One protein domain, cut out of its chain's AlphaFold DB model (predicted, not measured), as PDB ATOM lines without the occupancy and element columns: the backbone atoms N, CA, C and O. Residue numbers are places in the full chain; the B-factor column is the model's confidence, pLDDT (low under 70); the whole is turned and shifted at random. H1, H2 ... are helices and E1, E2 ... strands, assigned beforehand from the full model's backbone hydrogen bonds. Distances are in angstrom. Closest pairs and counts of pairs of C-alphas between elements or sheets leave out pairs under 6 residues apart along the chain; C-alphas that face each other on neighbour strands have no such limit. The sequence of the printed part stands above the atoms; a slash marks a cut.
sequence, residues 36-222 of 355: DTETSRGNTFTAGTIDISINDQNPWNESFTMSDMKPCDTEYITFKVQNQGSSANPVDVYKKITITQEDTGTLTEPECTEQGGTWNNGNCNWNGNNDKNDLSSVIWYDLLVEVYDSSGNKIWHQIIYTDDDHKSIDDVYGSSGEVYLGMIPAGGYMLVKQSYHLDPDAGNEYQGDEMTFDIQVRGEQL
ATOM      1  N   ASP A  36      31.410 -12.067 -55.611       44.88
ATOM      2  CA  ASP A  36      32.196 -13.170 -56.137       44.88
ATOM      3  C   ASP A  36      32.454 -14.162 -54.998       44.88
ATOM      4  O   ASP A  36      32.819 -13.754 -53.897       44.88
ATOM      5  N   THR A  37      32.227 -15.453 -55.223       54.28
ATOM      6  CA  THR A  37      32.433 -16.488 -54.201       54.28
ATOM      7  C   THR A  37      33.387 -17.530 -54.745       54.28
ATOM      8  O   THR A  37      33.006 -18.379 -55.549       54.28
ATOM      9  N   GLU A  38      34.604 -17.533 -54.220       52.09
ATOM     10  CA  GLU A  38      35.591 -18.562 -54.486       52.09
ATOM     11  C   GLU A  38      35.275 -19.784 -53.627       52.09
ATOM     12  O   GLU A  38      35.451 -19.812 -52.405       52.09
ATOM     13  N   THR A  39      34.745 -20.799 -54.303       55.78
ATOM     14  CA  THR A  39      34.579 -22.168 -53.811       55.78
ATOM     15  C   THR A  39      35.265 -23.087 -54.807       55.78
ATOM     16  O   THR A  39      35.282 -22.797 -56.000       55.78
ATOM     17  N   SER A  40      35.763 -24.226 -54.344       47.72
ATOM     18  CA  SER A  40      36.290 -25.318 -55.166       47.72
ATOM     19  C   SER A  40      35.387 -25.700 -56.370       47.72
ATOM     20  O   SER A  40      34.582 -26.623 -56.262       47.72
ATOM     21  N   ARG A  41      35.594 -25.013 -57.528       32.72
ATOM     22  CA  ARG A  41      35.273 -25.285 -58.974       32.72
ATOM     23  C   ARG A  41      34.182 -24.451 -59.724       32.72
ATOM     24  O   ARG A  41      32.994 -24.659 -59.516       32.72
ATOM     25  N   GLY A  42      34.604 -23.766 -60.814       32.47
ATOM     26  CA  GLY A  42      33.979 -23.716 -62.174       32.47
ATOM     27  C   GLY A  42      33.262 -22.420 -62.663       32.47
ATOM     28  O   GLY A  42      32.056 -22.308 -62.476       32.47
ATOM     29  N   ASN A  43      33.944 -21.524 -63.417       33.88
ATOM     30  CA  ASN A  43      33.550 -20.100 -63.664       33.88
ATOM     31  C   ASN A  43      33.120 -19.685 -65.096       33.88
ATOM     32  O   ASN A  43      33.451 -20.384 -66.056       33.88
ATOM     33  N   THR A  44      32.503 -18.482 -65.252       30.84
ATOM     34  CA  THR A  44      32.936 -17.309 -66.100       30.84
ATOM     35  C   THR A  44      31.908 -16.138 -66.073       30.84
ATOM     36  O   THR A  44      30.736 -16.395 -66.338       30.84
ATOM     37  N   PHE A  45      32.329 -14.858 -65.920       29.77
ATOM     38  CA  PHE A  45      31.516 -13.641 -66.223       29.77
ATOM     39  C   PHE A  45      32.317 -12.401 -66.731       29.77
ATOM     40  O   PHE A  45      33.534 -12.326 -66.606       29.77
ATOM     41  N   THR A  46      31.613 -11.412 -67.320       25.20
ATOM     42  CA  THR A  46      32.035 -10.033 -67.730       25.20
ATOM     43  C   THR A  46      30.752  -9.153 -67.742       25.20
ATOM     44  O   THR A  46      29.711  -9.689 -68.110       25.20
ATOM     45  N   ALA A  47      30.638  -7.861 -67.382       23.03
ATOM     46  CA  ALA A  47      31.551  -6.725 -67.188       23.03
ATOM     47  C   ALA A  47      31.133  -5.860 -65.965       23.03
ATOM     48  O   ALA A  47      29.938  -5.731 -65.698       23.03
ATOM     49  N   GLY A  48      32.108  -5.215 -65.299       39.72
ATOM     50  CA  GLY A  48      31.951  -4.415 -64.061       39.72
ATOM     51  C   GLY A  48      32.460  -5.117 -62.788       39.72
ATOM     52  O   GLY A  48      31.951  -4.860 -61.705       39.72
ATOM     53  N   THR A  49      33.396  -6.056 -62.944       49.03
ATOM     54  CA  THR A  49      33.559  -7.269 -62.128       49.03
ATOM     55  C   THR A  49      34.381  -7.086 -60.849       49.03
ATOM     56  O   THR A  49      35.473  -6.524 -60.891       49.03
ATOM     57  N   ILE A  50      33.873  -7.634 -59.742       57.50
ATOM     58  CA  ILE A  50      34.695  -8.154 -58.639       57.50
ATOM     59  C   ILE A  50      35.283  -9.469 -59.145       57.50
ATOM     60  O   ILE A  50      34.543 -10.276 -59.702       57.50
ATOM     61  N   ASP A  51      36.592  -9.629 -59.018       66.38
ATOM     62  CA  ASP A  51      37.321 -10.843 -59.381       66.38
ATOM     63  C   ASP A  51      38.373 -11.054 -58.295       66.38
ATOM     64  O   ASP A  51      39.295 -10.241 -58.146       66.38
ATOM     65  N   ILE A  52      38.182 -12.083 -57.471       74.75
ATOM     66  CA  ILE A  52      39.155 -12.464 -56.451       74.75
ATOM     67  C   ILE A  52      39.837 -13.776 -56.829       74.75
ATOM     68  O   ILE A  52      39.213 -14.722 -57.276       74.75
ATOM     69  N   SER A  53      41.150 -13.862 -56.622       77.94
ATOM     70  CA  SER A  53      41.879 -15.129 -56.779       77.94
ATOM     71  C   SER A  53      42.543 -15.531 -55.474       77.94
ATOM     72  O   SER A  53      43.116 -14.670 -54.797       77.94
ATOM     73  N   ILE A  54      42.559 -16.825 -55.170       79.12
ATOM     74  CA  ILE A  54      43.243 -17.380 -54.001       79.12
ATOM     75  C   ILE A  54      44.551 -18.027 -54.443       79.12
ATOM     76  O   ILE A  54      44.546 -18.904 -55.298       79.12
ATOM     77  N   ASN A  55      45.684 -17.588 -53.889       85.88
ATOM     78  CA  ASN A  55      47.017 -18.084 -54.269       85.88
ATOM     79  C   ASN A  55      47.246 -18.073 -55.795       85.88
ATOM     80  O   ASN A  55      47.809 -19.007 -56.362       85.88
ATOM     81  N   ASP A  56      46.786 -17.003 -56.454       82.88
ATOM     82  CA  ASP A  56      46.843 -16.818 -57.911       82.88
ATOM     83  C   ASP A  56      46.011 -17.842 -58.722       82.88
ATOM     84  O   ASP A  56      46.212 -17.998 -59.927       82.88
ATOM     85  N   GLN A  57      45.050 -18.517 -58.080       76.00
ATOM     86  CA  GLN A  57      44.078 -19.418 -58.702       76.00
ATOM     87  C   GLN A  57      42.660 -18.836 -58.641       76.00
ATOM     88  O   GLN A  57      42.216 -18.371 -57.592       76.00
ATOM     89  N   ASN A  58      41.952 -18.890 -59.770       70.75
ATOM     90  CA  ASN A  58      40.523 -18.603 -59.877       70.75
ATOM     91  C   ASN A  58      39.915 -19.491 -61.006       70.75
ATOM     92  O   ASN A  58      40.289 -19.306 -62.171       70.75
ATOM     93  N   PRO A  59      39.044 -20.489 -60.721       70.38
ATOM     94  CA  PRO A  59      38.531 -20.847 -59.401       70.38
ATOM     95  C   PRO A  59      39.612 -21.532 -58.562       70.38
ATOM     96  O   PRO A  59      40.405 -22.322 -59.085       70.38
ATOM     97  N   TRP A  60      39.621 -21.266 -57.260       73.56
ATOM     98  CA  TRP A  60      40.473 -21.998 -56.319       73.56
ATOM     99  C   TRP A  60      39.892 -23.379 -56.031       73.56
ATOM    100  O   TRP A  60      38.721 -23.458 -55.694       73.56
ATOM    101  N   ASN A  61      40.667 -24.462 -56.171       73.12
ATOM    102  CA  ASN A  61      40.193 -25.837 -55.950       73.12
ATOM    103  C   ASN A  61      41.174 -26.635 -55.079       73.12
ATOM    104  O   ASN A  61      42.006 -27.389 -55.589       73.12
ATOM    105  N   GLU A  62      41.039 -26.465 -53.765       73.38
ATOM    106  CA  GLU A  62      41.771 -27.187 -52.721       73.38
ATOM    107  C   GLU A  62      40.791 -27.729 -51.668       73.38
ATOM    108  O   GLU A  62      39.682 -27.217 -51.523       73.38
ATOM    109  N   SER A  63      41.198 -28.788 -50.970       72.31
ATOM    110  CA  SER A  63      40.490 -29.398 -49.839       72.31
ATOM    111  C   SER A  63      41.508 -29.692 -48.745       72.31
ATOM    112  O   SER A  63      42.634 -30.092 -49.059       72.31
ATOM    113  N   PHE A  64      41.121 -29.526 -47.484       74.69
ATOM    114  CA  PHE A  64      42.022 -29.702 -46.349       74.69
ATOM    115  C   PHE A  64      41.566 -30.867 -45.479       74.69
ATOM    116  O   PHE A  64      40.374 -31.020 -45.213       74.69
ATOM    117  N   THR A  65      42.532 -31.662 -45.032       77.25
ATOM    118  CA  THR A  65      42.314 -32.800 -44.139       77.25
ATOM    119  C   THR A  65      43.247 -32.664 -42.947       77.25
ATOM    120  O   THR A  65      44.436 -32.393 -43.124       77.25
ATOM    121  N   MET A  66      42.698 -32.846 -41.751       73.56
ATOM    122  CA  MET A  66      43.438 -32.950 -40.494       73.56
ATOM    123  C   MET A  66      43.342 -34.385 -39.991       73.56
ATOM    124  O   MET A  66      42.255 -34.956 -39.985       73.56
ATOM    125  N   SER A  67      44.482 -34.957 -39.613       74.12
ATOM    126  CA  SER A  67      44.625 -36.359 -39.202       74.12
ATOM    127  C   SER A  67      45.801 -36.502 -38.235       74.12
ATOM    128  O   SER A  67      46.810 -35.823 -38.428       74.12
ATOM    129  N   ASP A  68      45.721 -37.419 -37.266       73.50
ATOM    130  CA  ASP A  68      46.784 -37.697 -36.271       73.50
ATOM    131  C   ASP A  68      47.238 -36.459 -35.462       73.50
ATOM    132  O   ASP A  68      48.389 -36.375 -35.010       73.50
ATOM    133  N   MET A  69      46.331 -35.494 -35.262       69.44
ATOM    134  CA  MET A  69      46.579 -34.359 -34.373       69.44
ATOM    135  C   MET A  69      46.674 -34.849 -32.926       69.44
ATOM    136  O   MET A  69      45.809 -35.581 -32.447       69.44
ATOM    137  N   LYS A  70      47.735 -34.456 -32.221       70.44
ATOM    138  CA  LYS A  70      47.903 -34.724 -30.785       70.44
ATOM    139  C   LYS A  70      47.525 -33.481 -29.985       70.44
ATOM    140  O   LYS A  70      47.586 -32.375 -30.520       70.44
ATOM    141  N   PRO A  71      47.157 -33.620 -28.701       70.81
ATOM    142  CA  PRO A  71      46.924 -32.455 -27.857       70.81
ATOM    143  C   PRO A  71      48.135 -31.515 -27.889       70.81
ATOM    144  O   PRO A  71      49.276 -31.977 -27.792       70.81
ATOM    145  N   CYS A  72      47.876 -30.209 -28.009       70.44
ATOM    146  CA  CYS A  72      48.868 -29.150 -28.255       70.44
ATOM    147  C   CYS A  72      49.501 -29.115 -29.664       70.44
ATOM    148  O   CYS A  72      50.341 -28.243 -29.899       70.44
ATOM    149  N   ASP A  73      49.152 -30.018 -30.588       73.00
ATOM    150  CA  ASP A  73      49.576 -29.883 -31.984       73.00
ATOM    151  C   ASP A  73      48.808 -28.738 -32.652       73.00
ATOM    152  O   ASP A  73      47.598 -28.568 -32.468       73.00
ATOM    153  N   THR A  74      49.532 -27.978 -33.471       83.00
ATOM    154  CA  THR A  74      48.990 -26.868 -34.249       83.00
ATOM    155  C   THR A  74      49.252 -27.087 -35.728       83.00
ATOM    156  O   THR A  74      50.407 -27.204 -36.142       83.00
ATOM    157  N   GLU A  75      48.197 -27.022 -36.532       80.19
ATOM    158  CA  GLU A  75      48.298 -26.954 -37.987       80.19
ATOM    159  C   GLU A  75      48.047 -25.533 -38.489       80.19
ATOM    160  O   GLU A  75      47.208 -24.804 -37.961       80.19
ATOM    161  N   TYR A  76      48.775 -25.128 -39.530       85.81
ATOM    162  CA  TYR A  76      48.742 -23.762 -40.058       85.81
ATOM    163  C   TYR A  76      48.314 -23.750 -41.517       85.81
ATOM    164  O   TYR A  76      48.887 -24.440 -42.359       85.81
ATOM    165  N   ILE A  77      47.370 -22.871 -41.841       85.94
ATOM    166  CA  ILE A  77      46.984 -22.589 -43.223       85.94
ATOM    167  C   ILE A  77      47.163 -21.094 -43.478       85.94
ATOM    168  O   ILE A  77      46.804 -20.236 -42.674       85.94
ATOM    169  N   THR A  78      47.755 -20.752 -44.618       90.81
ATOM    170  CA  THR A  78      47.840 -19.367 -45.080       90.81
ATOM    171  C   THR A  78      47.561 -19.311 -46.568       90.81
ATOM    172  O   THR A  78      48.156 -20.058 -47.343       90.81
ATOM    173  N   PHE A  79      46.688 -18.395 -46.973       90.06
ATOM    174  CA  PHE A  79      46.411 -18.138 -48.381       90.06
ATOM    175  C   PHE A  79      46.290 -16.640 -48.663       90.06
ATOM    176  O   PHE A  79      45.982 -15.830 -47.785       90.06
ATOM    177  N   LYS A  80      46.573 -16.266 -49.911       94.50
ATOM    178  CA  LYS A  80      46.500 -14.895 -50.417       94.50
ATOM    179  C   LYS A  80      45.213 -14.709 -51.210       94.50
ATOM    180  O   LYS A  80      45.074 -15.336 -52.252       94.50
ATOM    181  N   VAL A  81      44.340 -13.807 -50.776       93.38
ATOM    182  CA  VAL A  81      43.188 -13.315 -51.545       93.38
ATOM    183  C   VAL A  81      43.624 -12.069 -52.309       93.38
ATOM    184  O   VAL A  81      43.998 -11.076 -51.693       93.38
ATOM    185  N   GLN A  82      43.608 -12.095 -53.635       92.62
ATOM    186  CA  GLN A  82      44.011 -10.963 -54.477       92.62
ATOM    187  C   GLN A  82      42.777 -10.329 -55.117       92.62
ATOM    188  O   GLN A  82      42.020 -11.042 -55.765       92.62
ATOM    189  N   ASN A  83      42.610  -9.008 -54.993       90.50
ATOM    190  CA  ASN A  83      41.616  -8.247 -55.756       90.50
ATOM    191  C   ASN A  83      42.186  -7.962 -57.156       90.50
ATOM    192  O   ASN A  83      43.117  -7.161 -57.299       90.50
ATOM    193  N   GLN A  84      41.698  -8.677 -58.168       81.19
ATOM    194  CA  GLN A  84      42.235  -8.637 -59.526       81.19
ATOM    195  C   GLN A  84      41.758  -7.397 -60.290       81.19
ATOM    196  O   GLN A  84      40.607  -6.984 -60.215       81.19
ATOM    197  N   GLY A  85      42.659  -6.824 -61.091       67.81
ATOM    198  CA  GLY A  85      42.372  -5.684 -61.965       67.81
ATOM    199  C   GLY A  85      42.882  -4.343 -61.429       67.81
ATOM    200  O   GLY A  85      42.548  -3.890 -60.339       67.81
ATOM    201  N   SER A  86      43.659  -3.635 -62.253       55.88
ATOM    202  CA  SER A  86      44.239  -2.318 -61.930       55.88
ATOM    203  C   SER A  86      43.218  -1.173 -61.841       55.88
ATOM    204  O   SER A  86      43.581  -0.049 -61.509       55.88
ATOM    205  N   SER A  87      41.957  -1.441 -62.183       62.66
ATOM    206  CA  SER A  87      40.822  -0.511 -62.100       62.66
ATOM    207  C   SER A  87      39.674  -1.094 -61.272       62.66
ATOM    208  O   SER A  87      38.540  -0.640 -61.404       62.66
ATOM    209  N   ALA A  88      39.952  -2.133 -60.477       69.12
ATOM    210  CA  ALA A  88      38.970  -2.739 -59.593       69.12
ATOM    211  C   ALA A  88      38.534  -1.747 -58.512       69.12
ATOM    212  O   ALA A  88      39.314  -0.899 -58.081       69.12
ATOM    213  N   ASN A  89      37.295  -1.874 -58.051       78.94
ATOM    214  CA  ASN A  89      36.870  -1.210 -56.825       78.94
ATOM    215  C   ASN A  89      37.410  -1.986 -55.611       78.94
ATOM    216  O   ASN A  89      37.769  -3.160 -55.742       78.94
ATOM    217  N   PRO A  90      37.469  -1.367 -54.425       87.38
ATOM    218  CA  PRO A  90      37.700  -2.109 -53.196       87.38
ATOM    219  C   PRO A  90      36.640  -3.196 -52.967       87.38
ATOM    220  O   PRO A  90      35.479  -3.032 -53.355       87.38
ATOM    221  N   VAL A  91      37.053  -4.287 -52.322       88.31
ATOM    222  CA  VAL A  91      36.236  -5.491 -52.107       88.31
ATOM    223  C   VAL A  91      36.206  -5.837 -50.626       88.31
ATOM    224  O   VAL A  91      37.259  -5.947 -50.002       88.31
ATOM    225  N   ASP A  92      35.012  -6.034 -50.079       90.19
ATOM    226  CA  ASP A  92      34.806  -6.602 -48.749       90.19
ATOM    227  C   ASP A  92      34.937  -8.120 -48.822       90.19
ATOM    228  O   ASP A  92      34.354  -8.743 -49.701       90.19
ATOM    229  N   VAL A  93      35.700  -8.726 -47.920       91.88
ATOM    230  CA  VAL A  93      35.979 -10.164 -47.949       91.88
ATOM    231  C   VAL A  93      35.379 -10.844 -46.734       91.88
ATOM    232  O   VAL A  93      35.553 -10.398 -45.602       91.88
ATOM    233  N   TYR A  94      34.711 -11.961 -46.977       91.25
ATOM    234  CA  TYR A  94      34.128 -12.847 -45.985       91.25
ATOM    235  C   TYR A  94      34.704 -14.247 -46.157       91.25
ATOM    236  O   TYR A  94      35.066 -14.653 -47.263       91.25
ATOM    237  N   LYS A  95      34.782 -15.002 -45.066       90.94
ATOM    238  CA  LYS A  95      35.260 -16.384 -45.069       90.94
ATOM    239  C   LYS A  95      34.280 -17.295 -44.354       90.94
ATOM    240  O   LYS A  95      33.802 -16.958 -43.275       90.94
ATOM    241  N   LYS A  96      34.088 -18.493 -44.898       88.25
ATOM    242  CA  LYS A  96      33.386 -19.603 -44.259       88.25
ATOM    243  C   LYS A  96      34.251 -20.858 -44.255       88.25
ATOM    244  O   LYS A  96      34.952 -21.129 -45.229       88.25
ATOM    245  N   ILE A  97      34.173 -21.631 -43.178       87.50
ATOM    246  CA  ILE A  97      34.597 -23.031 -43.155       87.50
ATOM    247  C   ILE A  97      33.338 -23.893 -43.153       87.50
ATOM    248  O   ILE A  97      32.376 -23.591 -42.448       87.50
ATOM    249  N   THR A  98      33.326 -24.936 -43.975       84.69
ATOM    250  CA  THR A  98      32.277 -25.957 -43.953       84.69
ATOM    251  C   THR A  98      32.927 -27.298 -43.685       84.69
ATOM    252  O   THR A  98      33.718 -27.767 -44.501       84.69
ATOM    253  N   ILE A  99      32.596 -27.909 -42.549       87.06
ATOM    254  CA  ILE A  99      32.980 -29.291 -42.268       87.06
ATOM    255  C   ILE A  99      32.215 -30.192 -43.235       87.06
ATOM    256  O   ILE A  99      30.987 -30.130 -43.322       87.06
ATOM    257  N   THR A 100      32.950 -30.967 -44.028       82.62
ATOM    258  CA  THR A 100      32.373 -31.837 -45.065       82.62
ATOM    259  C   THR A 100      32.284 -33.284 -44.613       82.62
ATOM    260  O   THR A 100      31.392 -34.003 -45.066       82.62
ATOM    261  N   GLN A 101      33.188 -33.698 -43.724       83.75
ATOM    262  CA  GLN A 101      33.272 -35.053 -43.203       83.75
ATOM    263  C   GLN A 101      34.071 -35.076 -41.894       83.75
ATOM    264  O   GLN A 101      35.088 -34.388 -41.792       83.75
ATOM    265  N   GLU A 102      33.620 -35.895 -40.948       86.50
ATOM    266  CA  GLU A 102      34.333 -36.278 -39.727       86.50
ATOM    267  C   GLU A 102      34.187 -37.789 -39.554       86.50
ATOM    268  O   GLU A 102      33.072 -38.314 -39.629       86.50
ATOM    269  N   ASP A 103      35.305 -38.482 -39.368       84.69
ATOM    270  CA  ASP A 103      35.367 -39.936 -39.241       84.69
ATOM    271  C   ASP A 103      36.392 -40.340 -38.175       84.69
ATOM    272  O   ASP A 103      37.341 -39.608 -37.916       84.69
ATOM    273  N   THR A 104      36.290 -41.579 -37.695       79.25
ATOM    274  CA  THR A 104      37.222 -42.216 -36.746       79.25
ATOM    275  C   THR A 104      38.675 -42.257 -37.232       79.25
ATOM    276  O   THR A 104      39.584 -42.562 -36.472       79.25
ATOM    277  N   GLY A 105      38.899 -42.118 -38.546       83.44
ATOM    278  CA  GLY A 105      40.199 -42.329 -39.184       83.44
ATOM    279  C   GLY A 105      40.867 -43.650 -38.777       83.44
ATOM    280  O   GLY A 105      40.462 -44.740 -39.207       83.44
ATOM    281  N   THR A 106      41.918 -43.561 -37.956       82.06
ATOM    282  CA  THR A 106      42.611 -44.737 -37.408       82.06
ATOM    283  C   THR A 106      41.976 -45.201 -36.105       82.06
ATOM    284  O   THR A 106      42.328 -44.729 -35.038       82.06
ATOM    285  N   LEU A 107      41.156 -46.245 -36.184       84.19
ATOM    286  CA  LEU A 107      40.535 -46.858 -35.014       84.19
ATOM    287  C   LEU A 107      41.562 -47.338 -33.963       84.19
ATOM    288  O   LEU A 107      42.407 -48.198 -34.265       84.19
ATOM    289  N   THR A 108      41.436 -46.880 -32.712       83.50
ATOM    290  CA  THR A 108      42.364 -47.249 -31.625       83.50
ATOM    291  C   THR A 108      41.698 -47.912 -30.405       83.50
ATOM    292  O   THR A 108      40.509 -47.756 -30.130       83.50
ATOM    293  N   GLU A 109      42.469 -48.711 -29.647       88.62
ATOM    294  CA  GLU A 109      42.001 -49.297 -28.374       88.62
ATOM    295  C   GLU A 109      41.673 -48.228 -27.311       88.62
ATOM    296  O   GLU A 109      40.636 -48.378 -26.649       88.62
ATOM    297  N   PRO A 110      42.509 -47.184 -27.109       85.31
ATOM    298  CA  PRO A 110      42.241 -46.152 -26.112       85.31
ATOM    299  C   PRO A 110      40.952 -45.383 -26.392       85.31
ATOM    300  O   PRO A 110      40.129 -45.271 -25.492       85.31
ATOM    301  N   GLU A 111      40.742 -44.946 -27.630       85.75
ATOM    302  CA  GLU A 111      39.525 -44.266 -28.086       85.75
ATOM    303  C   GLU A 111      38.276 -45.129 -27.862       85.75
ATOM    304  O   GLU A 111      37.348 -44.733 -27.154       85.75
ATOM    305  N   CYS A 112      38.310 -46.378 -28.343       85.69
ATOM    306  CA  CYS A 112      37.234 -47.343 -28.141       85.69
ATOM    307  C   CYS A 112      36.864 -47.507 -26.661       85.69
ATOM    308  O   CYS A 112      35.687 -47.581 -26.312       85.69
ATOM    309  N   THR A 113      37.865 -47.596 -25.784       88.50
ATOM    310  CA  THR A 113      37.653 -47.821 -24.349       88.50
ATOM    311  C   THR A 113      37.141 -46.565 -23.646       88.50
ATOM    312  O   THR A 113      36.237 -46.672 -22.816       88.50
ATOM    313  N   GLU A 114      37.682 -45.392 -23.985       86.75
ATOM    314  CA  GLU A 114      37.276 -44.095 -23.428       86.75
ATOM    315  C   GLU A 114      35.798 -43.816 -23.716       86.75
ATOM    316  O   GLU A 114      35.032 -43.443 -22.827       86.75
ATOM    317  N   GLN A 115      35.350 -44.141 -24.929       88.44
ATOM    318  CA  GLN A 115      33.955 -43.996 -25.336       88.44
ATOM    319  C   GLN A 115      33.045 -45.165 -24.876       88.44
ATOM    320  O   GLN A 115      31.894 -45.292 -25.303       88.44
ATOM    321  N   GLY A 116      33.521 -46.048 -23.989       89.50
ATOM    322  CA  GLY A 116      32.727 -47.134 -23.390       89.50
ATOM    323  C   GLY A 116      32.498 -48.358 -24.291       89.50
ATOM    324  O   GLY A 116      31.638 -49.202 -24.001       89.50
ATOM    325  N   GLY A 117      33.254 -48.470 -25.378       91.12
ATOM    326  CA  GLY A 117      33.300 -49.627 -26.261       91.12
ATOM    327  C   GLY A 117      34.100 -50.804 -25.690       91.12
ATOM    328  O   GLY A 117      34.737 -50.739 -24.639       91.12
ATOM    329  N   THR A 118      34.043 -51.934 -26.398       93.00
ATOM    330  CA  THR A 118      34.846 -53.130 -26.114       93.00
ATOM    331  C   THR A 118      35.821 -53.374 -27.259       93.00
ATOM    332  O   THR A 118      35.391 -53.645 -28.383       93.00
ATOM    333  N   TRP A 119      37.122 -53.359 -26.970       91.44
ATOM    334  CA  TRP A 119      38.160 -53.680 -27.947       91.44
ATOM    335  C   TRP A 119      38.341 -55.192 -28.117       91.44
ATOM    336  O   TRP A 119      38.504 -55.927 -27.140       91.44
ATOM    337  N   ASN A 120      38.342 -55.681 -29.359       92.31
ATOM    338  CA  ASN A 120      38.664 -57.075 -29.646       92.31
ATOM    339  C   ASN A 120      39.350 -57.236 -31.006       92.31
ATOM    340  O   ASN A 120      38.772 -56.944 -32.050       92.31
ATOM    341  N   ASN A 121      40.572 -57.776 -30.982       88.19
ATOM    342  CA  ASN A 121      41.330 -58.198 -32.161       88.19
ATOM    343  C   ASN A 121      41.431 -57.129 -33.272       88.19
ATOM    344  O   ASN A 121      41.261 -57.447 -34.449       88.19
ATOM    345  N   GLY A 122      41.704 -55.875 -32.893       87.19
ATOM    346  CA  GLY A 122      41.868 -54.761 -33.835       87.19
ATOM    347  C   GLY A 122      40.567 -54.077 -34.260       87.19
ATOM    348  O   GLY A 122      40.585 -53.315 -35.217       87.19
ATOM    349  N   ASN A 123      39.445 -54.374 -33.600       90.69
ATOM    350  CA  ASN A 123      38.152 -53.765 -33.891       90.69
ATOM    351  C   ASN A 123      37.465 -53.309 -32.598       90.69
ATOM    352  O   ASN A 123      37.538 -53.994 -31.574       90.69
ATOM    353  N   CYS A 124      36.734 -52.201 -32.673       89.69
ATOM    354  CA  CYS A 124      35.911 -51.697 -31.586       89.69
ATOM    355  C   CYS A 124      34.464 -52.161 -31.754       89.69
ATOM    356  O   CYS A 124      33.908 -52.155 -32.853       89.69
ATOM    357  N   ASN A 125      33.843 -52.575 -30.655       92.19
ATOM    358  CA  ASN A 125      32.395 -52.645 -30.542       92.19
ATOM    359  C   ASN A 125      31.939 -51.519 -29.616       92.19
ATOM    360  O   ASN A 125      32.089 -51.642 -28.403       92.19
ATOM    361  N   TRP A 126      31.336 -50.472 -30.176       88.19
ATOM    362  CA  TRP A 126      30.865 -49.292 -29.442       88.19
ATOM    363  C   TRP A 126      29.733 -49.573 -28.436       88.19
ATOM    364  O   TRP A 126      29.257 -48.665 -27.767       88.19
ATOM    365  N   ASN A 127      29.269 -50.824 -28.305       85.56
ATOM    366  CA  ASN A 127      28.269 -51.257 -27.317       85.56
ATOM    367  C   ASN A 127      26.934 -50.476 -27.370       85.56
ATOM    368  O   ASN A 127      26.175 -50.480 -26.401       85.56
ATOM    369  N   GLY A 128      26.615 -49.851 -28.507       77.12
ATOM    370  CA  GLY A 128      25.424 -49.015 -28.688       77.12
ATOM    371  C   GLY A 128      25.642 -47.520 -28.436       77.12
ATOM    372  O   GLY A 128      24.691 -46.761 -28.614       77.12
ATOM    373  N   ASN A 129      26.857 -47.101 -28.068       77.81
ATOM    374  CA  ASN A 129      27.282 -45.706 -28.148       77.81
ATOM    375  C   ASN A 129      27.574 -45.336 -29.607       77.81
ATOM    376  O   ASN A 129      27.858 -46.208 -30.436       77.81
ATOM    377  N   ASN A 130      27.477 -44.044 -29.910       79.44
ATOM    378  CA  ASN A 130      28.001 -43.513 -31.158       79.44
ATOM    379  C   ASN A 130      29.468 -43.183 -30.952       79.44
ATOM    380  O   ASN A 130      29.828 -42.667 -29.895       79.44
ATOM    381  N   ASP A 131      30.249 -43.466 -31.982       81.94
ATOM    382  CA  ASP A 131      31.598 -42.958 -32.079       81.94
ATOM    383  C   ASP A 131      31.586 -41.422 -32.112       81.94
ATOM    384  O   ASP A 131      30.741 -40.823 -32.794       81.94
ATOM    385  N   LYS A 132      32.461 -40.801 -31.327       83.19
ATOM    386  CA  LYS A 132      32.494 -39.360 -31.094       83.19
ATOM    387  C   LYS A 132      33.366 -38.641 -32.132       83.19
ATOM    388  O   LYS A 132      34.369 -38.033 -31.803       83.19
ATOM    389  N   ASN A 133      32.896 -38.661 -33.375       85.00
ATOM    390  CA  ASN A 133      33.523 -37.962 -34.499       85.00
ATOM    391  C   ASN A 133      33.030 -36.508 -34.583       85.00
ATOM    392  O   ASN A 133      32.205 -36.191 -35.440       85.00
ATOM    393  N   ASP A 134      33.460 -35.661 -33.647       89.25
ATOM    394  CA  ASP A 134      33.151 -34.220 -33.591       89.25
ATOM    395  C   ASP A 134      34.407 -33.376 -33.309       89.25
ATOM    396  O   ASP A 134      34.396 -32.438 -32.502       89.25
ATOM    397  N   LEU A 135      35.512 -33.712 -33.984       87.38
ATOM    398  CA  LEU A 135      36.805 -33.036 -33.875       87.38
ATOM    399  C   LEU A 135      36.676 -31.508 -34.052       87.38
ATOM    400  O   LEU A 135      37.338 -30.749 -33.344       87.38
ATOM    401  N   SER A 136      35.772 -31.025 -34.913       89.19
ATOM    402  CA  SER A 136      35.481 -29.598 -35.121       89.19
ATOM    403  C   SER A 136      35.101 -28.840 -33.847       89.19
ATOM    404  O   SER A 136      35.335 -27.629 -33.777       89.19
ATOM    405  N   SER A 137      34.565 -29.538 -32.842       91.94
ATOM    406  CA  SER A 137      34.160 -28.984 -31.546       91.94
ATOM    407  C   SER A 137      35.325 -28.777 -30.569       91.94
ATOM    408  O   SER A 137      35.177 -28.056 -29.582       91.94
ATOM    409  N   VAL A 138      36.493 -29.364 -30.852       90.00
ATOM    410  CA  VAL A 138      37.702 -29.304 -30.006       90.00
ATOM    411  C   VAL A 138      38.949 -28.804 -30.735       90.00
ATOM    412  O   VAL A 138      40.032 -28.758 -30.157       90.00
ATOM    413  N   ILE A 139      38.822 -28.374 -31.991       89.62
ATOM    414  CA  ILE A 139      39.884 -27.636 -32.681       89.62
ATOM    415  C   ILE A 139      39.717 -26.142 -32.409       89.62
ATOM    416  O   ILE A 139      38.887 -25.486 -33.042       89.62
ATOM    417  N   TRP A 140      40.518 -25.595 -31.494       90.88
ATOM    418  CA  TRP A 140      40.600 -24.156 -31.261       90.88
ATOM    419  C   TRP A 140      41.177 -23.439 -32.480       90.88
ATOM    420  O   TRP A 140      42.088 -23.934 -33.151       90.88
ATOM    421  N   TYR A 141      40.631 -22.263 -32.774       91.12
ATOM    422  CA  TYR A 141      40.816 -21.616 -34.061       91.12
ATOM    423  C   TYR A 141      41.345 -20.184 -33.948       91.12
ATOM    424  O   TYR A 141      40.710 -19.310 -33.357       91.12
ATOM    425  N   ASP A 142      42.465 -19.928 -34.625       92.81
ATOM    426  CA  ASP A 142      43.024 -18.586 -34.779       92.81
ATOM    427  C   ASP A 142      42.693 -18.009 -36.148       92.81
ATOM    428  O   ASP A 142      42.735 -18.705 -37.166       92.81
ATOM    429  N   LEU A 143      42.484 -16.694 -36.208       95.25
ATOM    430  CA  LEU A 143      42.310 -15.994 -37.473       95.25
ATOM    431  C   LEU A 143      42.873 -14.576 -37.421       95.25
ATOM    432  O   LEU A 143      42.400 -13.716 -36.676       95.25
ATOM    433  N   LEU A 144      43.841 -14.321 -38.296       95.75
ATOM    434  CA  LEU A 144      44.481 -13.031 -38.523       95.75
ATOM    435  C   LEU A 144      44.467 -12.712 -40.017       95.75
ATOM    436  O   LEU A 144      44.702 -13.577 -40.861       95.75
ATOM    437  N   VAL A 145      44.306 -11.433 -40.342       96.94
ATOM    438  CA  VAL A 145      44.511 -10.931 -41.699       96.94
ATOM    439  C   VAL A 145      45.536  -9.807 -41.769       96.94
ATOM    440  O   VAL A 145      45.670  -8.990 -40.857       96.94
ATOM    441  N   GLU A 146      46.236  -9.731 -42.897       96.38
ATOM    442  CA  GLU A 146      47.089  -8.604 -43.272       96.38
ATOM    443  C   GLU A 146      46.729  -8.145 -44.682       96.38
ATOM    444  O   GLU A 146      46.722  -8.949 -45.610       96.38
ATOM    445  N   VAL A 147      46.469  -6.854 -44.862       94.56
ATOM    446  CA  VAL A 147      46.085  -6.263 -46.146       94.56
ATOM    447  C   VAL A 147      47.224  -5.424 -46.701       94.56
ATOM    448  O   VAL A 147      47.849  -4.629 -45.990       94.56
ATOM    449  N   TYR A 148      47.459  -5.592 -47.996       93.12
ATOM    450  CA  TYR A 148      48.520  -4.967 -48.762       93.12
ATOM    451  C   TYR A 148      47.937  -4.201 -49.952       93.12
ATOM    452  O   TYR A 148      46.963  -4.633 -50.573       93.12
ATOM    453  N   ASP A 149      48.535  -3.055 -50.273       90.94
ATOM    454  CA  ASP A 149      48.200  -2.297 -51.478       90.94
ATOM    455  C   ASP A 149      48.766  -2.956 -52.753       90.94
ATOM    456  O   ASP A 149      49.504  -3.942 -52.709       90.94
ATOM    457  N   SER A 150      48.439  -2.392 -53.918       89.44
ATOM    458  CA  SER A 150      48.923  -2.875 -55.222       89.44
ATOM    459  C   SER A 150      50.438  -2.738 -55.427       89.44
ATOM    460  O   SER A 150      50.987  -3.315 -56.365       89.44
ATOM    461  N   SER A 151      51.127  -1.990 -54.561       89.94
ATOM    462  CA  SER A 151      52.589  -1.863 -54.548       89.94
ATOM    463  C   SER A 151      53.256  -2.862 -53.594       89.94
ATOM    464  O   SER A 151      54.485  -2.902 -53.520       89.94
ATOM    465  N   GLY A 152      52.472  -3.672 -52.875       90.19
ATOM    466  CA  GLY A 152      52.958  -4.647 -51.901       90.19
ATOM    467  C   GLY A 152      53.287  -4.053 -50.530       90.19
ATOM    468  O   GLY A 152      53.961  -4.709 -49.734       90.19
ATOM    469  N   ASN A 153      52.832  -2.836 -50.214       90.19
ATOM    470  CA  ASN A 153      52.987  -2.274 -48.872       90.19
ATOM    471  C   ASN A 153      51.867  -2.777 -47.967       90.19
ATOM    472  O   ASN A 153      50.697  -2.694 -48.335       90.19
ATOM    473  N   LYS A 154      52.200  -3.233 -46.755       91.81
ATOM    474  CA  LYS A 154      51.185  -3.547 -45.741       91.81
ATOM    475  C   LYS A 154      50.502  -2.258 -45.286       91.81
ATOM    476  O   LYS A 154      51.175  -1.353 -44.792       91.81
ATOM    477  N   ILE A 155      49.182  -2.203 -45.417       90.69
ATOM    478  CA  ILE A 155      48.374  -1.017 -45.112       90.69
ATOM    479  C   ILE A 155      47.420  -1.207 -43.933       90.69
ATOM    480  O   ILE A 155      47.031  -0.224 -43.307       90.69
ATOM    481  N   TRP A 156      47.054  -2.449 -43.611       92.88
ATOM    482  CA  TRP A 156      46.125  -2.756 -42.526       92.88
ATOM    483  C   TRP A 156      46.294  -4.205 -42.055       92.88
ATOM    484  O   TRP A 156      46.849  -5.037 -42.771       92.88
ATOM    485  N   HIS A 157      45.869  -4.502 -40.832       94.00
ATOM    486  CA  HIS A 157      45.842  -5.855 -40.284       94.00
ATOM    487  C   HIS A 157      44.787  -5.951 -39.182       94.00
ATOM    488  O   HIS A 157      44.443  -4.938 -38.572       94.00
ATOM    489  N   GLN A 158      44.318  -7.166 -38.907       94.50
ATOM    490  CA  GLN A 158      43.370  -7.425 -37.829       94.50
ATOM    491  C   GLN A 158      43.548  -8.829 -37.267       94.50
ATOM    492  O   GLN A 158      43.591  -9.796 -38.027       94.50
ATOM    493  N   ILE A 159      43.610  -8.930 -35.935       95.44
ATOM    494  CA  ILE A 159      43.470 -10.197 -35.207       95.44
ATOM    495  C   ILE A 159      41.987 -10.376 -34.872       95.44
ATOM    496  O   ILE A 159      41.404  -9.508 -34.218       95.44
ATOM    497  N   ILE A 160      41.365 -11.441 -35.367       94.75
ATOM    498  CA  ILE A 160      39.923 -11.685 -35.221       94.75
ATOM    499  C   ILE A 160      39.675 -12.687 -34.092       94.75
ATOM    500  O   ILE A 160      38.954 -12.357 -33.158       94.75
ATOM    501  N   TYR A 161      40.317 -13.854 -34.164       93.62
ATOM    502  CA  TYR A 161      40.250 -14.914 -33.154       93.62
ATOM    503  C   TYR A 161      41.656 -15.367 -32.775       93.62
ATOM    504  O   TYR A 161      42.562 -15.333 -33.617       93.62
ATOM    505  N   THR A 162      41.818 -15.783 -31.524       91.50
ATOM    506  CA  THR A 162      43.030 -16.420 -30.999       91.50
ATOM    507  C   THR A 162      42.646 -17.610 -30.126       91.50
ATOM    508  O   THR A 162      41.552 -17.641 -29.569       91.50
ATOM    509  N   ASP A 163      43.578 -18.526 -29.916       83.06
ATOM    510  CA  ASP A 163      43.500 -19.664 -29.006       83.06
ATOM    511  C   ASP A 163      43.079 -19.256 -27.591       83.06
ATOM    512  O   ASP A 163      42.257 -19.944 -27.000       83.06
ATOM    513  N   ASP A 164      43.497 -18.081 -27.104       86.12
ATOM    514  CA  ASP A 164      43.018 -17.496 -25.835       86.12
ATOM    515  C   ASP A 164      41.477 -17.337 -25.735       86.12
ATOM    516  O   ASP A 164      40.947 -17.158 -24.637       86.12
ATOM    517  N   ASP A 165      40.740 -17.352 -26.855       86.25
ATOM    518  CA  ASP A 165      39.267 -17.322 -26.859       86.25
ATOM    519  C   ASP A 165      38.636 -18.692 -26.564       86.25
ATOM    520  O   ASP A 165      37.434 -18.761 -26.296       86.25
ATOM    521  N   HIS A 166      39.424 -19.772 -26.650       88.50
ATOM    522  CA  HIS A 166      38.979 -21.168 -26.599       88.50
ATOM    523  C   HIS A 166      37.770 -21.427 -27.516       88.50
ATOM    524  O   HIS A 166      36.803 -22.086 -27.130       88.50
ATOM    525  N   LYS A 167      37.789 -20.838 -28.719       90.69
ATOM    526  CA  LYS A 167      36.728 -20.996 -29.719       90.69
ATOM    527  C   LYS A 167      37.078 -22.105 -30.679       90.69
ATOM    528  O   LYS A 167      38.074 -22.008 -31.396       90.69
ATOM    529  N   SER A 168      36.226 -23.118 -30.709       92.88
ATOM    530  CA  SER A 168      36.308 -24.194 -31.681       92.88
ATOM    531  C   SER A 168      35.906 -23.727 -33.087       92.88
ATOM    532  O   SER A 168      35.319 -22.651 -33.262       92.88
ATOM    533  N   ILE A 169      36.163 -24.545 -34.110       89.94
ATOM    534  CA  ILE A 169      35.633 -24.289 -35.459       89.94
ATOM    535  C   ILE A 169      34.102 -24.198 -35.417       89.94
ATOM    536  O   ILE A 169      33.529 -23.325 -36.075       89.94
ATOM    537  N   ASP A 170      33.441 -25.040 -34.619       90.81
ATOM    538  CA  ASP A 170      31.984 -25.022 -34.476       90.81
ATOM    539  C   ASP A 170      31.462 -23.750 -33.808       90.81
ATOM    540  O   ASP A 170      30.443 -23.205 -34.245       90.81
ATOM    541  N   ASP A 171      32.178 -23.215 -32.816       91.44
ATOM    542  CA  ASP A 171      31.816 -21.938 -32.195       91.44
ATOM    543  C   ASP A 171      31.869 -20.780 -33.199       91.44
ATOM    544  O   ASP A 171      31.036 -19.871 -33.154       91.44
ATOM    545  N   VAL A 172      32.840 -20.810 -34.118       90.25
ATOM    546  CA  VAL A 172      33.055 -19.741 -35.104       90.25
ATOM    547  C   VAL A 172      32.142 -19.894 -36.328       90.25
ATOM    548  O   VAL A 172      31.592 -18.903 -36.812       90.25
ATOM    549  N   TYR A 173      31.955 -21.116 -36.837       88.06
ATOM    550  CA  TYR A 173      31.318 -21.376 -38.137       88.06
ATOM    551  C   TYR A 173      30.010 -22.195 -38.064       88.06
ATOM    552  O   TYR A 173      29.185 -22.101 -38.981       88.06
ATOM    553  N   GLY A 174      29.755 -22.943 -36.984       75.88
ATOM    554  CA  GLY A 174      28.728 -23.996 -36.914       75.88
ATOM    555  C   GLY A 174      27.267 -23.539 -37.028       75.88
ATOM    556  O   GLY A 174      26.426 -24.270 -37.550       75.88
ATOM    557  N   SER A 175      26.920 -22.317 -36.610       60.97
ATOM    558  CA  SER A 175      25.517 -21.853 -36.617       60.97
ATOM    559  C   SER A 175      25.068 -21.122 -37.892       60.97
ATOM    560  O   SER A 175      23.883 -20.802 -37.985       60.97
ATOM    561  N   SER A 176      25.967 -20.918 -38.875       55.97
ATOM    562  CA  SER A 176      25.849 -20.160 -40.156       55.97
ATOM    563  C   SER A 176      26.872 -19.020 -40.328       55.97
ATOM    564  O   SER A 176      26.692 -18.155 -41.183       55.97
ATOM    565  N   GLY A 177      27.962 -19.030 -39.556       70.62
ATOM    566  CA  GLY A 177      28.943 -17.948 -39.531       70.62
ATOM    567  C   GLY A 177      29.739 -17.828 -40.829       70.62
ATOM    568  O   GLY A 177      30.479 -18.727 -41.212       70.62
ATOM    569  N   GLU A 178      29.613 -16.692 -41.500       86.56
ATOM    570  CA  GLU A 178      30.701 -16.134 -42.294       86.56
ATOM    571  C   GLU A 178      31.408 -15.098 -41.429       86.56
ATOM    572  O   GLU A 178      30.768 -14.275 -40.775       86.56
ATOM    573  N   VAL A 179      32.734 -15.115 -41.439       91.25
ATOM    574  CA  VAL A 179      33.546 -14.122 -40.743       91.25
ATOM    575  C   VAL A 179      33.925 -13.040 -41.739       91.25
ATOM    576  O   VAL A 179      34.540 -13.332 -42.765       91.25
ATOM    577  N   TYR A 180      33.576 -11.789 -41.443       91.94
ATOM    578  CA  TYR A 180      34.095 -10.648 -42.191       91.94
ATOM    579  C   TYR A 180      35.589 -10.487 -41.909       91.94
ATOM    580  O   TYR A 180      36.004 -10.352 -40.760       91.94
ATOM    581  N   LEU A 181      36.389 -10.514 -42.967       93.88
ATOM    582  CA  LEU A 181      37.839 -10.428 -42.899       93.88
ATOM    583  C   LEU A 181      38.352  -8.995 -43.049       93.88
ATOM    584  O   LEU A 181      39.433  -8.685 -42.570       93.88
ATOM    585  N   GLY A 182      37.613  -8.114 -43.722       92.62
ATOM    586  CA  GLY A 182      38.057  -6.749 -44.001       92.62
ATOM    587  C   GLY A 182      37.935  -6.383 -45.477       92.62
ATOM    588  O   GLY A 182      37.390  -7.134 -46.283       92.62
ATOM    589  N   MET A 183      38.487  -5.222 -45.831       92.50
ATOM    590  CA  MET A 183      38.461  -4.679 -47.190       92.50
ATOM    591  C   MET A 183      39.822  -4.851 -47.874       92.50
ATOM    592  O   MET A 183      40.849  -4.469 -47.308       92.50
ATOM    593  N   ILE A 184      39.834  -5.339 -49.114       92.38
ATOM    594  CA  ILE A 184      41.007  -5.334 -49.994       92.38
ATOM    595  C   ILE A 184      40.925  -4.118 -50.925       92.38
ATOM    596  O   ILE A 184      39.916  -3.951 -51.617       92.38
ATOM    597  N   PRO A 185      41.962  -3.263 -50.991       90.00
ATOM    598  CA  PRO A 185      41.970  -2.124 -51.900       90.00
ATOM    599  C   PRO A 185      42.034  -2.575 -53.366       90.00
ATOM    600  O   PRO A 185      42.405  -3.708 -53.678       90.00
ATOM    601  N   ALA A 186      41.721  -1.656 -54.276       86.88
ATOM    602  CA  ALA A 186      41.897  -1.848 -55.714       86.88
ATOM    603  C   ALA A 186      43.303  -2.380 -56.057       86.88
ATOM    604  O   ALA A 186      44.310  -1.739 -55.740       86.88
ATOM    605  N   GLY A 187      43.377  -3.552 -56.696       88.06
ATOM    606  CA  GLY A 187      44.637  -4.187 -57.099       88.06
ATOM    607  C   GLY A 187      45.526  -4.693 -55.951       88.06
ATOM    608  O   GLY A 187      46.642  -5.138 -56.213       88.06
ATOM    609  N   GLY A 188      45.081  -4.597 -54.695       92.25
ATOM    610  CA  GLY A 188      45.802  -5.118 -53.534       92.25
ATOM    611  C   GLY A 188      45.424  -6.554 -53.185       92.25
ATOM    612  O   GLY A 188      44.688  -7.223 -53.914       92.25
ATOM    613  N   TYR A 189      45.923  -7.027 -52.045       94.88
ATOM    614  CA  TYR A 189      45.660  -8.383 -51.563       94.88
ATOM    615  C   TYR A 189      45.570  -8.472 -50.042       94.88
ATOM    616  O   TYR A 189      46.042  -7.599 -49.318       94.88
ATOM    617  N   MET A 190      44.984  -9.563 -49.561       97.00
ATOM    618  CA  MET A 190      44.915  -9.947 -48.158       97.00
ATOM    619  C   MET A 190      45.616 -11.286 -47.964       97.00
ATOM    620  O   MET A 190      45.334 -12.246 -48.677       97.00
ATOM    621  N   LEU A 191      46.516 -11.366 -46.991       97.38
ATOM    622  CA  LEU A 191      46.972 -12.639 -46.449       97.38
ATOM    623  C   LEU A 191      46.028 -13.038 -45.325       97.38
ATOM    624  O   LEU A 191      45.909 -12.304 -44.345       97.38
ATOM    625  N   VAL A 192      45.389 -14.192 -45.468       96.12
ATOM    626  CA  VAL A 192      44.572 -14.817 -44.428       96.12
ATOM    627  C   VAL A 192      45.430 -15.878 -43.763       96.12
ATOM    628  O   VAL A 192      45.877 -16.811 -44.431       96.12
ATOM    629  N   LYS A 193      45.711 -15.700 -42.473       95.25
ATOM    630  CA  LYS A 193      46.532 -16.604 -41.664       95.25
ATOM    631  C   LYS A 193      45.650 -17.206 -40.583       95.25
ATOM    632  O   LYS A 193      44.972 -16.471 -39.868       95.25
ATOM    633  N   GLN A 194      45.665 -18.524 -40.478       92.81
ATOM    634  CA  GLN A 194      44.856 -19.244 -39.507       92.81
ATOM    635  C   GLN A 194      45.614 -20.457 -38.978       92.81
ATOM    636  O   GLN A 194      46.419 -21.062 -39.698       92.81
ATOM    637  N   SER A 195      45.323 -20.803 -37.735       90.25
ATOM    638  CA  SER A 195      45.843 -21.995 -37.075       90.25
ATOM    639  C   SER A 195      44.708 -22.783 -36.453       90.25
ATOM    640  O   SER A 195      43.652 -22.239 -36.128       90.25
ATOM    641  N   TYR A 196      44.958 -24.075 -36.327       88.56
ATOM    642  CA  TYR A 196      44.043 -25.073 -35.813       88.56
ATOM    643  C   TYR A 196      44.783 -25.829 -34.727       88.56
ATOM    644  O   TYR A 196      45.764 -26.512 -35.020       88.56
ATOM    645  N   HIS A 197      44.352 -25.655 -33.486       86.38
ATOM    646  CA  HIS A 197      44.989 -26.239 -32.316       86.38
ATOM    647  C   HIS A 197      44.052 -27.268 -31.722       86.38
ATOM    648  O   HIS A 197      42.925 -26.929 -31.373       86.38
ATOM    649  N   LEU A 198      44.502 -28.512 -31.593       84.31
ATOM    650  CA  LEU A 198      43.718 -29.472 -30.828       84.31
ATOM    651  C   LEU A 198      43.757 -29.075 -29.351       84.31
ATOM    652  O   LEU A 198      44.849 -28.888 -28.798       84.31
ATOM    653  N   ASP A 199      42.571 -28.950 -28.748       85.31
ATOM    654  CA  ASP A 199      42.387 -28.599 -27.341       85.31
ATOM    655  C   ASP A 199      43.362 -29.420 -26.468       85.31
ATOM    656  O   ASP A 199      43.414 -30.648 -26.584       85.31
ATOM    657  N   PRO A 200      44.191 -28.781 -25.622       80.88
ATOM    658  CA  PRO A 200      45.128 -29.483 -24.748       80.88
ATOM    659  C   PRO A 200      44.446 -30.452 -23.770       80.88
ATOM    660  O   PRO A 200      45.105 -31.383 -23.302       80.88
ATOM    661  N   ASP A 201      43.159 -30.250 -23.477       85.94
ATOM    662  CA  ASP A 201      42.342 -31.131 -22.645       85.94
ATOM    663  C   ASP A 201      41.597 -32.207 -23.468       85.94
ATOM    664  O   ASP A 201      40.887 -33.033 -22.886       85.94
ATOM    665  N   ALA A 202      41.770 -32.252 -24.798       84.25
ATOM    666  CA  ALA A 202      41.230 -33.313 -25.648       84.25
ATOM    667  C   ALA A 202      41.797 -34.680 -25.233       84.25
ATOM    668  O   ALA A 202      43.012 -34.903 -25.208       84.25
ATOM    669  N   GLY A 203      40.898 -35.600 -24.877       81.06
ATOM    670  CA  GLY A 203      41.256 -36.922 -24.385       81.06
ATOM    671  C   GLY A 203      41.410 -37.972 -25.487       81.06
ATOM    672  O   GLY A 203      41.493 -37.677 -26.680       81.06
ATOM    673  N   ASN A 204      41.473 -39.238 -25.068       82.06
ATOM    674  CA  ASN A 204      41.642 -40.364 -25.988       82.06
ATOM    675  C   ASN A 204      40.435 -40.564 -26.908       82.06
ATOM    676  O   ASN A 204      40.565 -41.273 -27.898       82.06
ATOM    677  N   GLU A 205      39.281 -39.984 -26.583       83.00
ATOM    678  CA  GLU A 205      38.058 -40.098 -27.369       83.00
ATOM    679  C   GLU A 205      38.161 -39.514 -28.781       83.00
ATOM    680  O   GLU A 205      37.300 -39.859 -29.573       83.00
ATOM    681  N   TYR A 206      39.186 -38.706 -29.079       82.06
ATOM    682  CA  TYR A 206      39.464 -38.145 -30.411       82.06
ATOM    683  C   TYR A 206      40.694 -38.775 -31.087       82.06
ATOM    684  O   TYR A 206      41.253 -38.246 -32.052       82.06
ATOM    685  N   GLN A 207      41.247 -39.839 -30.497       74.12
ATOM    686  CA  GLN A 207      42.489 -40.429 -30.979       74.12
ATOM    687  C   GLN A 207      42.239 -41.249 -32.239       74.12
ATOM    688  O   GLN A 207      41.775 -42.381 -32.157       74.12
ATOM    689  N   GLY A 208      42.728 -40.734 -33.363       73.25
ATOM    690  CA  GLY A 208      42.596 -41.389 -34.662       73.25
ATOM    691  C   GLY A 208      41.681 -40.627 -35.602       73.25
ATOM    692  O   GLY A 208      41.843 -40.796 -36.812       73.25
ATOM    693  N   ASP A 209      40.828 -39.765 -35.044       82.06
ATOM    694  CA  ASP A 209      39.845 -38.961 -35.751       82.06
ATOM    695  C   ASP A 209      40.464 -38.147 -36.884       82.06
ATOM    696  O   ASP A 209      41.579 -37.612 -36.814       82.06
ATOM    697  N   GLU A 210      39.677 -38.030 -37.943       82.62
ATOM    698  CA  GLU A 210      39.978 -37.253 -39.125       82.62
ATOM    699  C   GLU A 210      38.826 -36.297 -39.417       82.62
ATOM    700  O   GLU A 210      37.650 -36.654 -39.350       82.62
ATOM    701  N   MET A 211      39.175 -35.077 -39.818       85.62
ATOM    702  CA  MET A 211      38.217 -34.067 -40.256       85.62
ATOM    703  C   MET A 211      38.634 -33.528 -41.621       85.62
ATOM    704  O   MET A 211      39.782 -33.125 -41.832       85.62
ATOM    705  N   THR A 212      37.679 -33.475 -42.550       82.19
ATOM    706  CA  THR A 212      37.836 -32.845 -43.865       82.19
ATOM    707  C   THR A 212      36.897 -31.655 -43.988       82.19
ATOM    708  O   THR A 212      35.690 -31.754 -43.739       82.19
ATOM    709  N   PHE A 213      37.428 -30.518 -44.428       82.44
ATOM    710  CA  PHE A 213      36.660 -29.284 -44.556       82.44
ATOM    711  C   PHE A 213      37.025 -28.482 -45.803       82.44
ATOM    712  O   PHE A 213      38.147 -28.527 -46.316       82.44
ATOM    713  N   ASP A 214      36.053 -27.682 -46.227       82.31
ATOM    714  CA  ASP A 214      36.192 -26.709 -47.298       82.31
ATOM    715  C   ASP A 214      36.327 -25.300 -46.715       82.31
ATOM    716  O   ASP A 214      35.629 -24.918 -45.770       82.31
ATOM    717  N   ILE A 215      37.195 -24.495 -47.328       85.00
ATOM    718  CA  ILE A 215      37.264 -23.051 -47.099       85.00
ATOM    719  C   ILE A 215      36.606 -22.353 -48.285       85.00
ATOM    720  O   ILE A 215      37.008 -22.548 -49.429       85.00
ATOM    721  N   GLN A 216      35.637 -21.491 -47.998       86.81
ATOM    722  CA  GLN A 216      35.005 -20.612 -48.974       86.81
ATOM    723  C   GLN A 216      35.355 -19.161 -48.647       86.81
ATOM    724  O   GLN A 216      35.281 -18.740 -47.490       86.81
ATOM    725  N   VAL A 217      35.725 -18.392 -49.670       88.44
ATOM    726  CA  VAL A 217      35.998 -16.955 -49.562       88.44
ATOM    727  C   VAL A 217      35.044 -16.217 -50.482       88.44
ATOM    728  O   VAL A 217      34.931 -16.546 -51.656       88.44
ATOM    729  N   ARG A 218      34.357 -15.210 -49.955       87.06
ATOM    730  CA  ARG A 218      33.394 -14.403 -50.698       87.06
ATOM    731  C   ARG A 218      33.837 -12.949 -50.700       87.06
ATOM    732  O   ARG A 218      34.000 -12.355 -49.641       87.06
ATOM    733  N   GLY A 219      34.061 -12.395 -51.883       85.75
ATOM    734  CA  GLY A 219      34.287 -10.979 -52.119       85.75
ATOM    735  C   GLY A 219      32.978 -10.277 -52.473       85.75
ATOM    736  O   GLY A 219      32.216 -10.754 -53.306       85.75
ATOM    737  N   GLU A 220      32.706  -9.124 -51.881       83.56
ATOM    738  CA  GLU A 220      31.555  -8.291 -52.213       83.56
ATOM    739  C   GLU A 220      31.950  -6.863 -52.502       83.56
ATOM    740  O   GLU A 220      32.991  -6.368 -52.063       83.56
ATOM    741  N   GLN A 221      31.094  -6.192 -53.272       78.06
ATOM    742  CA  GLN A 221      31.261  -4.774 -53.496       78.06
ATOM    743  C   GLN A 221      31.230  -4.095 -52.136       78.06
ATOM    744  O   GLN A 221      30.419  -4.458 -51.286       78.06
ATOM    745  N   LEU A 222      32.103  -3.106 -51.974       75.56
ATOM    746  CA  LEU A 222      32.191  -2.306 -50.771       75.56
ATOM    747  C   LEU A 222      30.810  -1.961 -50.205       75.56
ATOM    748  O   LEU A 222      30.045  -1.217 -50.830       75.56
TER     749      LEU A 222
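What this domain is: This is residues 36 to 222 of the 355 residues of an uncharacterized protein of Archaeoglobus veneficus (UniProt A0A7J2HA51). Two twisted sheets lie face to face as a long sandwich, and a small head, H1 with the hairpin E6 and E7, lies beyond one end of it. One sheet runs E2 E4 E11 E8 E9, antiparallel; the other is branched, with E1, E3 and E5 beside E12 and E10 beside E5, also antiparallel, and H2 packs at the side on E5 and E8. The printed part has 187 residues with two named helices and twelve named strands, in the order E1 E2 E3 E4 E5 H1 E6 E7 E8 E9 H2 E10 E11 E12, mostly strand. It is only just loose, close to compact, with a radius of gyration of the C-alphas of 19.6 A, and elongated, 65 by 35 by 25 A.

How they stand to each other: Begin at E11, residues 189 to 198, whose antiparallel neighbours are E4, residues 74 to 83, and E8, residues 139 to 148; find N 81 and O 190 at 2.8 A and N 146 and O 191 at 3.0 A, within hydrogen-bond range. E4 also pairs with edge strand E2, residues 52 to 54, N 82 to O 53 being 2.9 A, and E8 forms a hairpin with edge strand E9, residues 154 to 161, N 145 to O 158 being 2.9 A. In the branched sheet, E1, residues 36 to 38, and E3, residues 64 to 67, lie on one side of E12, residues 210 to 221, and E5, residues 91 to 103, on the other side; look at N 36 and O 219, 2.8 A, N 66 and O 211, 2.9 A, and N 96 and O 216, 2.9 A. E10, residues 179 to 184, is E5's other neighbour, N 93 to O 182 being 2.8 A. In this sandwich, two sheets face to face, the facing parts are 9.8 A centre to centre and the strands stand at 19 degrees; the closest C-alphas of E8 and E10 are Val 147 and Ile 184, 6.4 A apart. For H2, residues 169 to 173, the closest C-alphas are Tyr 173 to Ile 97 of E5, 6.2 A, and Ile 169 to Tyr 141 of E8, 6.0 A. In the head, E6, residues 118 to 120, and E7, residues 123 to 125, form a hairpin, N 120 to O 123 being 2.9 A; the closest C-alphas of E7 and H1, residues 109 to 114, are Cys 124 and Cys 112, 5.7 A apart. In H1 and H2 every O i to N i+4 pair is within range.

Where its parts are: Find C-alpha 91 at (36.236, -5.491, -52.107); from there E5 runs 36.8 A to C-alpha 103 at (35.367, -39.936, -39.241). E12 spans 36.6 A, ending at C-alpha 221 (31.261, -4.774, -53.496); E11 spans 29.6 A, E4 29.4 A, E8 29.1 A and E9 20.2 A.

The domain as a whole: The C-alphas farthest apart are Ser 87 and Asn 120, 65.2 A. The printed part has no cut; the links E1 to E2, E7 to E8 and E11 to E12 are long. Mean pLDDT of the printed part is 81.5, and residues 36 to 51, 69, 85 to 88 and 175 to 176 are under 70.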